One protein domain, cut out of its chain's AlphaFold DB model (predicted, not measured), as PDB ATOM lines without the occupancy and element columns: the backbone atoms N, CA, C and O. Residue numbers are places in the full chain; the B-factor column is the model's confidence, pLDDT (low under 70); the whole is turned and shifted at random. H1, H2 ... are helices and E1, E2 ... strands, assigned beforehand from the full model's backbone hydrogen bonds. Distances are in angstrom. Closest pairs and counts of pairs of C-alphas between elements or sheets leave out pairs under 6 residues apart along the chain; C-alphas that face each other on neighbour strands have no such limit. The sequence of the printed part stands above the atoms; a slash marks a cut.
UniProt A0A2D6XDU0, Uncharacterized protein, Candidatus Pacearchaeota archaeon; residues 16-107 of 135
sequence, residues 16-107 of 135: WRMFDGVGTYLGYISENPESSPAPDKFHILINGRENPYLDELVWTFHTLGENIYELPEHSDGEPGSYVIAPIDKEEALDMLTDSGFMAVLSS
ATOM      1  N   TRP A  16     -11.930  36.884   1.510       98.12
ATOM      2  CA  TRP A  16     -11.370  36.446   0.238       98.12
ATOM      3  C   TRP A  16     -10.894  37.660  -0.553       98.12
ATOM      4  O   TRP A  16     -11.688  38.509  -0.945       98.12
ATOM      5  N   ARG A  17      -9.588  37.760  -0.794       97.38
ATOM      6  CA  ARG A  17      -8.980  38.831  -1.596       97.38
ATOM      7  C   ARG A  17      -9.107  38.504  -3.081       97.38
ATOM      8  O   ARG A  17      -8.772  37.392  -3.479       97.38
ATOM      9  N   MET A  18      -9.551  39.469  -3.882       97.81
ATOM     10  CA  MET A  18      -9.779  39.310  -5.321       97.81
ATOM     11  C   MET A  18      -8.598  39.848  -6.136       97.81
ATOM     12  O   MET A  18      -8.082  40.930  -5.838       97.81
ATOM     13  N   PHE A  19      -8.199  39.117  -7.179       97.25
ATOM     14  CA  PHE A  19      -7.072  39.446  -8.053       97.25
ATOM     15  C   PHE A  19      -7.353  39.138  -9.529       97.25
ATOM     16  O   PHE A  19      -8.143  38.256  -9.851       97.25
ATOM     17  N   ASP A  20      -6.628  39.802 -10.429       95.31
ATOM     18  CA  ASP A  20      -6.690  39.603 -11.893       95.31
ATOM     19  C   ASP A  20      -5.885  38.404 -12.426       95.31
ATOM     20  O   ASP A  20      -5.751  38.213 -13.631       95.31
ATOM     21  N   GLY A  21      -5.294  37.611 -11.532       89.00
ATOM     22  CA  GLY A  21      -4.451  36.469 -11.886       89.00
ATOM     23  C   GLY A  21      -3.003  36.804 -12.257       89.00
ATOM     24  O   GLY A  21      -2.179  35.891 -12.307       89.00
ATOM     25  N   VAL A  22      -2.650  38.082 -12.441       90.88
ATOM     26  CA  VAL A  22      -1.250  38.540 -12.571       90.88
ATOM     27  C   VAL A  22      -0.759  39.325 -11.350       90.88
ATOM     28  O   VAL A  22       0.434  39.607 -11.242       90.88
ATOM     29  N   GLY A  23      -1.652  39.597 -10.396       89.88
ATOM     30  CA  GLY A  23      -1.328  40.094  -9.059       89.88
ATOM     31  C   GLY A  23      -1.922  41.460  -8.726       89.88
ATOM     32  O   GLY A  23      -1.651  41.977  -7.643       89.88
ATOM     33  N   THR A  24      -2.733  42.047  -9.608       94.75
ATOM     34  CA  THR A  24      -3.439  43.301  -9.316       94.75
ATOM     35  C   THR A  24      -4.541  43.030  -8.304       94.75
ATOM     36  O   THR A  24      -5.363  42.141  -8.512       94.75
ATOM     37  N   TYR A  25      -4.562  43.784  -7.205       95.44
ATOM     38  CA  TYR A  25      -5.584  43.664  -6.170       95.44
ATOM     39  C   TYR A  25      -6.859  44.417  -6.567       95.44
ATOM     40  O   TYR A  25      -6.819  45.621  -6.815       95.44
ATOM     41  N   LEU A  26      -7.990  43.713  -6.593       97.25
ATOM     42  CA  LEU A  26      -9.260  44.223  -7.126       97.25
ATOM     43  C   LEU A  26     -10.297  44.517  -6.038       97.25
ATOM     44  O   LEU A  26     -11.300  45.178  -6.301       97.25
ATOM     45  N   GLY A  27     -10.069  44.039  -4.814       97.25
ATOM     46  CA  GLY A  27     -11.008  44.170  -3.704       97.25
ATOM     47  C   GLY A  27     -11.127  42.887  -2.887       97.25
ATOM     48  O   GLY A  27     -10.204  42.068  -2.856       97.25
ATOM     49  N   TYR A  28     -12.247  42.702  -2.196       97.94
ATOM     50  CA  TYR A  28     -12.464  41.523  -1.362       97.94
ATOM     51  C   TYR A  28     -13.937  41.119  -1.235       97.94
ATOM     52  O   TYR A  28     -14.835  41.937  -1.407       97.94
ATOM     53  N   ILE A  29     -14.163  39.861  -0.863       98.25
ATOM     54  CA  ILE A  29     -15.442  39.314  -0.400       98.25
ATOM     55  C   ILE A  29     -15.273  38.976   1.084       98.25
ATOM     56  O   ILE A  29     -14.320  38.287   1.439       98.25
ATOM     57  N   SER A  30     -16.136  39.473   1.967       97.88
ATOM     58  CA  SER A  30     -15.971  39.321   3.424       97.88
ATOM     59  C   SER A  30     -17.283  39.012   4.125       97.88
ATOM     60  O   SER A  30     -18.340  39.480   3.697       97.88
ATOM     61  N   GLU A  31     -17.202  38.281   5.240       97.38
ATOM     62  CA  GLU A  31     -18.310  38.147   6.193       97.38
ATOM     63  C   GLU A  31     -18.825  39.537   6.588       97.38
ATOM     64  O   GLU A  31     -18.050  40.491   6.765       97.38
ATOM     65  N   ASN A  32     -20.144  39.666   6.709       94.88
ATOM     66  CA  ASN A  32     -20.754  40.866   7.262       94.88
ATOM     67  C   ASN A  32     -20.475  40.965   8.768       94.88
ATOM     68  O   ASN A  32     -20.383  39.947   9.454       94.88
ATOM     69  N   PRO A  33     -20.376  42.185   9.323       91.62
ATOM     70  CA  PRO A  33     -20.233  42.346  10.764       91.62
ATOM     71  C   PRO A  33     -21.478  41.825  11.493       91.62
ATOM     72  O   PRO A  33     -22.592  41.944  10.984       91.62
ATOM     73  N   GLU A  34     -21.316  41.347  12.731       91.19
ATOM     74  CA  GLU A  34     -22.430  40.849  13.567       91.19
ATOM     75  C   GLU A  34     -23.548  41.890  13.781       91.19
ATOM     76  O   GLU A  34     -24.691  41.541  14.061       91.19
ATOM     77  N   SER A  35     -23.225  43.181  13.650       91.06
ATOM     78  CA  SER A  35     -24.172  44.296  13.738       91.06
ATOM     79  C   SER A  35     -24.985  44.541  12.457       91.06
ATOM     80  O   SER A  35     -25.872  45.397  12.462       91.06
ATOM     81  N   SER A  36     -24.681  43.837  11.364       91.00
ATOM     82  CA  SER A  36     -25.400  43.926  10.091       91.00
ATOM     83  C   SER A  36     -26.821  43.357  10.209       91.00
ATOM     84  O   SER A  36     -27.032  42.400  10.953       91.00
ATOM     85  N   PRO A  37     -27.799  43.860   9.429       90.31
ATOM     86  CA  PRO A  37     -29.103  43.211   9.270       90.31
ATOM     87  C   PRO A  37     -29.039  41.776   8.717       90.31
ATOM     88  O   PRO A  37     -29.995  41.027   8.894       90.31
ATOM     89  N   ALA A  38     -27.936  41.402   8.057       92.88
ATOM     90  CA  ALA A  38     -27.688  40.068   7.502       92.88
ATOM     91  C   ALA A  38     -26.280  39.569   7.903       92.88
ATOM     92  O   ALA A  38     -25.357  39.606   7.080       92.88
ATOM     93  N   PRO A  39     -26.074  39.185   9.177       92.94
ATOM     94  CA  PRO A  39     -24.760  38.823   9.719       92.94
ATOM     95  C   PRO A  39     -24.270  37.437   9.265       92.94
ATOM     96  O   PRO A  39     -23.088  37.143   9.363       92.94
ATOM     97  N   ASP A  40     -25.161  36.590   8.748       93.81
ATOM     98  CA  ASP A  40     -24.875  35.278   8.154       93.81
ATOM     99  C   ASP A  40     -24.515  35.354   6.657       93.81
ATOM    100  O   ASP A  40     -24.257  34.335   6.016       93.81
ATOM    101  N   LYS A  41     -24.510  36.564   6.090       96.88
ATOM    102  CA  LYS A  41     -24.206  36.843   4.685       96.88
ATOM    103  C   LYS A  41     -22.875  37.570   4.528       96.88
ATOM    104  O   LYS A  41     -22.220  37.944   5.501       96.88
ATOM    105  N   PHE A  42     -22.486  37.773   3.276       98.06
ATOM    106  CA  PHE A  42     -21.239  38.428   2.904       98.06
ATOM    107  C   PHE A  42     -21.512  39.780   2.237       98.06
ATOM    108  O   PHE A  42     -22.659  40.130   1.927       98.06
ATOM    109  N   HIS A  43     -20.444  40.531   2.004       97.94
ATOM    110  CA  HIS A  43     -20.413  41.682   1.113       97.94
ATOM    111  C   HIS A  43     -19.187  41.606   0.208       97.94
ATOM    112  O   HIS A  43     -18.164  41.021   0.570       97.94
ATOM    113  N   ILE A  44     -19.291  42.238  -0.954       98.25
ATOM    114  CA  ILE A  44     -18.182  42.443  -1.883       98.25
ATOM    115  C   ILE A  44     -17.784  43.910  -1.803       98.25
ATOM    116  O   ILE A  44     -18.648  44.779  -1.895       98.25
ATOM    117  N   LEU A  45     -16.492  44.191  -1.663       97.88
ATOM    118  CA  LEU A  45     -15.913  45.499  -1.939       97.88
ATOM    119  C   LEU A  45     -15.081  45.401  -3.214       97.88
ATOM    120  O   LEU A  45     -14.141  44.613  -3.275       97.88
ATOM    121  N   ILE A  46     -15.398  46.228  -4.205       97.94
ATOM    122  CA  ILE A  46     -14.640  46.369  -5.452       97.94
ATOM    123  C   ILE A  46     -13.866  47.677  -5.359       97.94
ATOM    124  O   ILE A  46     -14.466  48.738  -5.198       97.94
ATOM    125  N   ASN A  47     -12.538  47.612  -5.424       96.38
ATOM    126  CA  ASN A  47     -11.693  48.799  -5.340       96.38
ATOM    127  C   ASN A  47     -11.892  49.679  -6.581       96.38
ATOM    128  O   ASN A  47     -11.791  49.168  -7.693       96.38
ATOM    129  N   GLY A  48     -12.161  50.972  -6.402       94.56
ATOM    130  CA  GLY A  48     -12.315  51.915  -7.515       94.56
ATOM    131  C   GLY A  48     -10.988  52.431  -8.067       94.56
ATOM    132  O   GLY A  48     -10.829  52.613  -9.272       94.56
ATOM    133  N   ARG A  49     -10.003  52.620  -7.185       92.75
ATOM    134  CA  ARG A  49      -8.714  53.219  -7.531       92.75
ATOM    135  C   ARG A  49      -7.776  52.196  -8.152       92.75
ATOM    136  O   ARG A  49      -7.591  51.118  -7.591       92.75
ATOM    137  N   GLU A  50      -7.130  52.580  -9.255       89.81
ATOM    138  CA  GLU A  50      -6.148  51.742  -9.966       89.81
ATOM    139  C   GLU A  50      -6.711  50.369 -10.393       89.81
ATOM    140  O   GLU A  50      -5.959  49.419 -10.607       89.81
ATOM    141  N   ASN A  51      -8.038  50.261 -10.542       94.69
ATOM    142  CA  ASN A  51      -8.711  49.034 -10.948       94.69
ATOM    143  C   ASN A  51      -9.195  49.132 -12.406       94.69
ATOM    144  O   ASN A  51     -10.233  49.745 -12.667       94.69
ATOM    145  N   PRO A  52      -8.495  48.508 -13.371       94.25
ATOM    146  CA  PRO A  52      -8.887  48.559 -14.779       94.25
ATOM    147  C   PRO A  52     -10.148  47.737 -15.092       94.25
ATOM    148  O   PRO A  52     -10.690  47.867 -16.186       94.25
ATOM    149  N   TYR A  53     -10.614  46.913 -14.150       96.44
ATOM    150  CA  TYR A  53     -11.775  46.033 -14.292       96.44
ATOM    151  C   TYR A  53     -12.984  46.526 -13.486       96.44
ATOM    152  O   TYR A  53     -13.910  45.757 -13.256       96.44
ATOM    153  N   LEU A  54     -12.986  47.782 -13.021       96.12
ATOM    154  CA  LEU A  54     -14.034  48.310 -12.141       96.12
ATOM    155  C   LEU A  54     -15.442  48.103 -12.715       96.12
ATOM    156  O   LEU A  54     -16.269  47.454 -12.080       96.12
ATOM    157  N   ASP A  55     -15.690  48.601 -13.929       95.50
ATOM    158  CA  ASP A  55     -17.001  48.503 -14.580       95.50
ATOM    159  C   ASP A  55     -17.407  47.045 -14.833       95.50
ATOM    160  O   ASP A  55     -18.568  46.679 -14.657       95.50
ATOM    161  N   GLU A  56     -16.442  46.203 -15.215       96.06
ATOM    162  CA  GLU A  56     -16.660  44.777 -15.457       96.06
ATOM    163  C   GLU A  56     -17.044  44.050 -14.168       96.06
ATOM    164  O   GLU A  56     -18.047  43.349 -14.149       96.06
ATOM    165  N   LEU A  57     -16.315  44.262 -13.070       96.69
ATOM    166  CA  LEU A  57     -16.600  43.627 -11.783       96.69
ATOM    167  C   LEU A  57     -17.915  44.123 -11.182       96.69
ATOM    168  O   LEU A  57     -18.677  43.323 -10.639       96.69
ATOM    169  N   VAL A  58     -18.210  45.424 -11.288       95.62
ATOM    170  CA  VAL A  58     -19.504  45.968 -10.850       95.62
ATOM    171  C   VAL A  58     -20.619  45.321 -11.662       95.62
ATOM    172  O   VAL A  58     -21.590  44.843 -11.080       95.62
ATOM    173  N   TRP A  59     -20.466  45.223 -12.984       94.25
ATOM    174  CA  TRP A  59     -21.436  44.544 -13.839       94.25
ATOM    175  C   TRP A  59     -21.556  43.046 -13.533       94.25
ATOM    176  O   TRP A  59     -22.665  42.522 -13.519       94.25
ATOM    177  N   THR A  60     -20.465  42.349 -13.239       94.62
ATOM    178  CA  THR A  60     -20.501  40.931 -12.865       94.62
ATOM    179  C   THR A  60     -21.276  40.728 -11.567       94.62
ATOM    180  O   THR A  60     -22.101  39.827 -11.482       94.62
ATOM    181  N   PHE A  61     -21.074  41.583 -10.565       96.31
ATOM    182  CA  PHE A  61     -21.646  41.368  -9.237       96.31
ATOM    183  C   PHE A  61     -22.965  42.092  -8.960       96.31
ATOM    184  O   PHE A  61     -23.606  41.786  -7.954       96.31
ATOM    185  N   HIS A  62     -23.411  43.021  -9.815       92.50
ATOM    186  CA  HIS A  62     -24.597  43.846  -9.528       92.50
ATOM    187  C   HIS A  62     -25.878  43.034  -9.288       92.50
ATOM    188  O   HIS A  62     -26.789  43.524  -8.628       92.50
ATOM    189  N   THR A  63     -25.966  41.812  -9.819       92.56
ATOM    190  CA  THR A  63     -27.134  40.937  -9.651       92.56
ATOM    191  C   THR A  63     -27.123  40.136  -8.354       92.56
ATOM    192  O   THR A  63     -28.156  39.571  -8.004       92.56
ATOM    193  N   LEU A  64     -25.983  40.055  -7.660       94.06
ATOM    194  CA  LEU A  64     -25.831  39.230  -6.458       94.06
ATOM    195  C   LEU A  64     -26.309  39.925  -5.187       94.06
ATOM    196  O   LEU A  64     -26.745  39.263  -4.248       94.06
ATOM    197  N   GLY A  65     -26.166  41.248  -5.128       89.38
ATOM    198  CA  GLY A  65     -26.512  42.031  -3.948       89.38
ATOM    199  C   GLY A  65     -27.883  42.667  -4.058       89.38
ATOM    200  O   GLY A  65     -28.258  43.188  -5.104       89.38
ATOM    201  N   GLU A  66     -28.604  42.717  -2.940       89.75
ATOM    202  CA  GLU A  66     -29.843  43.502  -2.867       89.75
ATOM    203  C   GLU A  66     -29.567  45.012  -2.931       89.75
ATOM    204  O   GLU A  66     -30.419  45.787  -3.365       89.75
ATOM    205  N   ASN A  67     -28.378  45.436  -2.487       93.00
ATOM    206  CA  ASN A  67     -27.957  46.830  -2.457       93.00
ATOM    207  C   ASN A  67     -26.567  46.994  -3.067       93.00
ATOM    208  O   ASN A  67     -25.671  46.171  -2.858       93.00
ATOM    209  N   ILE A  68     -26.387  48.123  -3.749       95.25
ATOM    210  CA  ILE A  68     -25.115  48.574  -4.303       95.25
ATOM    211  C   ILE A  68     -24.860  49.973  -3.752       95.25
ATOM    212  O   ILE A  68     -25.682  50.875  -3.919       95.25
ATOM    213  N   TYR A  69     -23.730  50.139  -3.079       95.06
ATOM    214  CA  TYR A  69     -23.287  51.398  -2.502       95.06
ATOM    215  C   TYR A  69     -22.050  51.873  -3.251       95.06
ATOM    216  O   TYR A  69     -21.003  51.230  -3.202       95.06
ATOM    217  N   GLU A  70     -22.168  53.008  -3.923       95.62
ATOM    218  CA  GLU A  70     -21.034  53.707  -4.515       95.62
ATOM    219  C   GLU A  70     -20.372  54.579  -3.441       95.62
ATOM    220  O   GLU A  70     -21.039  55.373  -2.766       95.62
ATOM    221  N   LEU A  71     -19.068  54.398  -3.233       95.19
ATOM    222  CA  LEU A  71     -18.294  55.245  -2.334       95.19
ATOM    223  C   LEU A  71     -17.849  56.518  -3.067       95.19
ATOM    224  O   LEU A  71     -17.656  56.492  -4.280       95.19
ATOM    225  N   PRO A  72     -17.659  57.637  -2.344       95.06
ATOM    226  CA  PRO A  72     -17.253  58.893  -2.960       95.06
ATOM    227  C   PRO A  72     -15.950  58.770  -3.755       95.06
ATOM    228  O   PRO A  72     -15.019  58.085  -3.325       95.06
ATOM    229  N   GLU A  73     -15.876  59.507  -4.862       94.44
ATOM    230  CA  GLU A  73     -14.649  59.692  -5.636       94.44
ATOM    231  C   GLU A  73     -13.499  60.203  -4.761       94.44
ATOM    232  O   GLU A  73     -13.680  60.943  -3.780       94.44
ATOM    233  N   HIS A  74     -12.283  59.832  -5.146       88.56
ATOM    234  CA  HIS A  74     -11.089  60.369  -4.520       88.56
ATOM    235  C   HIS A  74     -10.897  61.848  -4.888       88.56
ATOM    236  O   HIS A  74     -11.356  62.346  -5.912       88.56
ATOM    237  N   SER A  75     -10.163  62.582  -4.049       92.06
ATOM    238  CA  SER A  75      -9.921  64.022  -4.241       92.06
ATOM    239  C   SER A  75      -9.155  64.373  -5.522       92.06
ATOM    240  O   SER A  75      -9.132  65.535  -5.921       92.06
ATOM    241  N   ASP A  76      -8.470  63.397  -6.113       91.88
ATOM    242  CA  ASP A  76      -7.741  63.491  -7.379       91.88
ATOM    243  C   ASP A  76      -8.610  63.148  -8.606       91.88
ATOM    244  O   ASP A  76      -8.117  63.236  -9.728       91.88
ATOM    245  N   GLY A  77      -9.899  62.844  -8.411       90.25
ATOM    246  CA  GLY A  77     -10.857  62.517  -9.474       90.25
ATOM    247  C   GLY A  77     -10.867  61.043  -9.882       90.25
ATOM    248  O   GLY A  77     -11.571  60.689 -10.823       90.25
ATOM    249  N   GLU A  78     -10.101  60.190  -9.199       91.94
ATOM    250  CA  GLU A  78     -10.161  58.742  -9.406       91.94
ATOM    251  C   GLU A  78     -11.476  58.161  -8.846       91.94
ATOM    252  O   GLU A  78     -11.946  58.621  -7.793       91.94
ATOM    253  N   PRO A  79     -12.057  57.130  -9.495       93.06
ATOM    254  CA  PRO A  79     -13.302  56.514  -9.052       93.06
ATOM    255  C   PRO A  79     -13.243  55.992  -7.616       93.06
ATOM    256  O   PRO A  79     -12.239  55.425  -7.175       93.06
ATOM    257  N   GLY A  80     -14.353  56.149  -6.896       94.81
ATOM    258  CA  GLY A  80     -14.553  55.511  -5.601       94.81
ATOM    259  C   GLY A  80     -14.834  54.013  -5.738       94.81
ATOM    260  O   GLY A  80     -15.170  53.502  -6.806       94.81
ATOM    261  N   SER A  81     -14.676  53.288  -4.635       96.88
ATOM    262  CA  SER A  81     -14.984  51.855  -4.569       96.88
ATOM    263  C   SER A  81     -16.490  51.586  -4.535       96.88
ATOM    264  O   SER A  81     -17.283  52.461  -4.199       96.88
ATOM    265  N   TYR A  82     -16.880  50.343  -4.797       97.62
ATOM    266  CA  TYR A  82     -18.267  49.885  -4.701       97.62
ATOM    267  C   TYR A  82     -18.401  48.824  -3.619       97.62
ATOM    268  O   TYR A  82     -17.512  47.988  -3.456       97.62
ATOM    269  N   VAL A  83     -19.521  48.836  -2.900       97.38
ATOM    270  CA  VAL A  83     -19.897  47.782  -1.954       97.38
ATOM    271  C   VAL A  83     -21.213  47.156  -2.390       97.38
ATOM    272  O   VAL A  83     -22.203  47.861  -2.568       97.38
ATOM    273  N   ILE A  84     -21.239  45.834  -2.531       97.25
ATOM    274  CA  ILE A  84     -22.416  45.066  -2.952       97.25
ATOM    275  C   ILE A  84     -22.782  44.105  -1.823       97.25
ATOM    276  O   ILE A  84     -21.960  43.282  -1.413       97.25
ATOM    277  N   ALA A  85     -23.989  44.251  -1.272       96.06
ATOM    278  CA  ALA A  85     -24.412  43.525  -0.076       96.06
ATOM    279  C   ALA A  85     -25.945  43.494   0.111       96.06
ATOM    280  O   ALA A  85     -26.644  44.407  -0.337       96.06
ATOM    281  N   PRO A  86     -26.475  42.534   0.887       97.25
ATOM    282  CA  PRO A  86     -25.836  41.272   1.260       97.25
ATOM    283  C   PRO A  86     -25.755  40.324   0.054       97.25
ATOM    284  O   PRO A  86     -26.583  40.417  -0.845       97.25
ATOM    285  N   ILE A  87     -24.777  39.418   0.046       97.31
ATOM    286  CA  ILE A  87     -24.566  38.422  -1.020       97.31
ATOM    287  C   ILE A  87     -24.377  37.010  -0.449       97.31
ATOM    288  O   ILE A  87     -24.020  36.843   0.724       97.31
ATOM    289  N   ASP A  88     -24.593  35.995  -1.288       97.56
ATOM    290  CA  ASP A  88     -24.149  34.628  -1.015       97.56
ATOM    291  C   ASP A  88     -22.690  34.430  -1.443       97.56
ATOM    292  O   ASP A  88     -22.299  34.796  -2.551       97.56
ATOM    293  N   LYS A  89     -21.869  33.876  -0.546       96.56
ATOM    294  CA  LYS A  89     -20.422  33.771  -0.752       96.56
ATOM    295  C   LYS A  89     -20.066  32.833  -1.901       96.56
ATOM    296  O   LYS A  89     -19.209  33.181  -2.704       96.56
ATOM    297  N   GLU A  90     -20.674  31.648  -1.941       97.50
ATOM    298  CA  GLU A  90     -20.294  30.628  -2.923       97.50
ATOM    299  C   GLU A  90     -20.686  31.094  -4.330       97.50
ATOM    300  O   GLU A  90     -19.867  31.048  -5.240       97.50
ATOM    301  N   GLU A  91     -21.875  31.692  -4.478       97.62
ATOM    302  CA  GLU A  91     -22.313  32.288  -5.747       97.62
ATOM    303  C   GLU A  91     -21.375  33.414  -6.219       97.62
ATOM    304  O   GLU A  91     -21.032  33.498  -7.399       97.62
ATOM    305  N   ALA A  92     -20.902  34.258  -5.296       97.31
ATOM    306  CA  ALA A  92     -19.957  35.322  -5.624       97.31
ATOM    307  C   ALA A  92     -18.574  34.799  -6.038       97.31
ATOM    308  O   ALA A  92     -17.972  35.340  -6.966       97.31
ATOM    309  N   LEU A  93     -18.067  33.755  -5.377       97.75
ATOM    310  CA  LEU A  93     -16.797  33.121  -5.739       97.75
ATOM    311  C   LEU A  93     -16.889  32.408  -7.094       97.75
ATOM    312  O   LEU A  93     -15.968  32.531  -7.908       97.75
ATOM    313  N   ASP A  94     -18.004  31.732  -7.364       97.50
ATOM    314  CA  ASP A  94     -18.261  31.086  -8.652       97.50
ATOM    315  C   ASP A  94     -18.297  32.131  -9.777       97.50
ATOM    316  O   ASP A  94     -17.522  32.036 -10.726       97.50
ATOM    317  N   MET A  95     -19.082  33.206  -9.634       96.88
ATOM    318  CA  MET A  95     -19.137  34.271 -10.648       96.88
ATOM    319  C   MET A  95     -17.792  34.972 -10.866       96.88
ATOM    320  O   MET A  95     -17.445  35.299 -12.006       96.88
ATOM    321  N   LEU A  96     -17.024  35.207  -9.797       96.62
ATOM    322  CA  LEU A  96     -15.687  35.796  -9.892       96.62
ATOM    323  C   LEU A  96     -14.757  34.910 -10.733       96.62
ATOM    324  O   LEU A  96     -14.077  35.399 -11.637       96.62
ATOM    325  N   THR A  97     -14.717  33.614 -10.422       95.25
ATOM    326  CA  THR A  97     -13.794  32.669 -11.062       95.25
ATOM    327  C   THR A  97     -14.210  32.327 -12.490       95.25
ATOM    328  O   THR A  97     -13.344  32.268 -13.368       95.25
ATOM    329  N   ASP A  98     -15.511  32.227 -12.768       95.69
ATOM    330  CA  ASP A  98     -16.054  32.093 -14.127       95.69
ATOM    331  C   ASP A  98     -15.739  33.316 -15.003       95.69
ATOM    332  O   ASP A  98     -15.568  33.191 -16.218       95.69
ATOM    333  N   SER A  99     -15.591  34.492 -14.387       94.31
ATOM    334  CA  SER A  99     -15.166  35.728 -15.059       94.31
ATOM    335  C   SER A  99     -13.643  35.823 -15.258       94.31
ATOM    336  O   SER A  99     -13.149  36.820 -15.774       94.31
ATOM    337  N   GLY A 100     -12.877  34.792 -14.880       94.56
ATOM    338  CA  GLY A 100     -11.429  34.712 -15.101       94.56
ATOM    339  C   GLY A 100     -10.564  35.359 -14.014       94.56
ATOM    340  O   GLY A 100      -9.343  35.418 -14.169       94.56
ATOM    341  N   PHE A 101     -11.166  35.808 -12.912       97.06
ATOM    342  CA  PHE A 101     -10.458  36.375 -11.767       97.06
ATOM    343  C   PHE A 101     -10.110  35.298 -10.729       97.06
ATOM    344  O   PHE A 101     -10.582  34.163 -10.773       97.06
ATOM    345  N   MET A 102      -9.262  35.654  -9.766       97.19
ATOM    346  CA  MET A 102      -8.836  34.766  -8.686       97.19
ATOM    347  C   MET A 102      -9.278  35.300  -7.327       97.19
ATOM    348  O   MET A 102      -9.177  36.496  -7.065       97.19
ATOM    349  N   ALA A 103      -9.687  34.397  -6.437       96.94
ATOM    350  CA  ALA A 103      -9.892  34.684  -5.022       96.94
ATOM    351  C   ALA A 103      -8.882  33.919  -4.161       96.94
ATOM    352  O   ALA A 103      -8.616  32.740  -4.393       96.94
ATOM    353  N   VAL A 104      -8.347  34.584  -3.138       96.50
ATOM    354  CA  VAL A 104      -7.434  33.988  -2.157       96.50
ATOM    355  C   VAL A 104      -7.972  34.237  -0.757       96.50
ATOM    356  O   VAL A 104      -8.111  35.390  -0.344       96.50
ATOM    357  N   LEU A 105      -8.242  33.160  -0.021       96.88
ATOM    358  CA  LEU A 105      -8.637  33.225   1.382       96.88
ATOM    359  C   LEU A 105      -7.495  33.805   2.229       96.88
ATOM    360  O   LEU A 105      -6.358  33.335   2.157       96.88
ATOM    361  N   SER A 106      -7.801  34.824   3.025       95.44
ATOM    362  CA  SER A 106      -6.896  35.364   4.037       95.44
ATOM    363  C   SER A 106      -6.724  34.370   5.182       95.44
ATOM    364  O   SER A 106      -7.691  33.795   5.679       95.44
ATOM    365  N   SER A 107      -5.478  34.176   5.598       93.88
ATOM    366  CA  SER A 107      -5.115  33.379   6.769       93.88
ATOM    367  C   SER A 107      -5.113  34.220   8.048       93.88
ATOM    368  O   SER A 107      -5.047  35.449   7.998       93.88
TER     369      SER A 107
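AT A GLANCE: This is residues 16 to 107 of the 135 residues of an uncharacterized protein of Candidatus Pacearchaeota archaeon (UniProt A0A2D6XDU0). A twisted sheet of six antiparallel strands forms a wall, and two helices, H1 and H2, cover one face of it, making two layers. The 92 printed residues include E1 E2 E3 H1 E4 E5 H2 E6 along the chain; across the sheet the order is E4 E5 E3 E2 E1 E6. The class is mixed, helices and strands. The whole is compact, with a radius of gyration of the C-alphas of 12.7 A, and spans 35 by 28 by 27 A.

HOW THE PARTS SIT: E1, residues 16 to 19, E2, residues 25 to 31, and E3, residues 42 to 46, form a meander, each strand the antiparallel neighbour of the one before; N 16 and O 29 are 2.8 A apart and N 45 and O 28 2.8 A, within hydrogen-bond range. Edge strand E6, residues 102 to 105, pairs with E1 through N 17 and O 104, 2.8 A. E5, residues 82 to 87, pairs with E3 through N 44 and O 84, 2.9 A, and edge strand E4, residues 67 to 70, with E5 through N 69 and O 83, 2.8 A. H1, residues 54 to 61, is over E3 at a height over the sheet of 8.8 A; E3, H1 and E4 form a split strand-helix-strand unit, with E5 between the strands and a right-handed crossover. H2, residues 89 to 98, on the same face, is over E2 and E1. H1 and H2 touch at Thr 60 and Met 95, their closest C-alphas, 7.2 A apart, at a steep tilt of 54 degrees, opposite ways. In both helices every O i to N i+4 pair is within hydrogen-bond range.

IN THESE COORDINATES: E1 begins at C-alpha 16 (-11.370, 36.446, 0.238), and E6 ends at C-alpha 105 (-8.637, 33.225, 1.382). E2 is 18.6 A long, H2 14.2 A.

THE WHOLE: The printed part has no cut. The E4 to E5 link is long. No printed residue is under 70 in pLDDT.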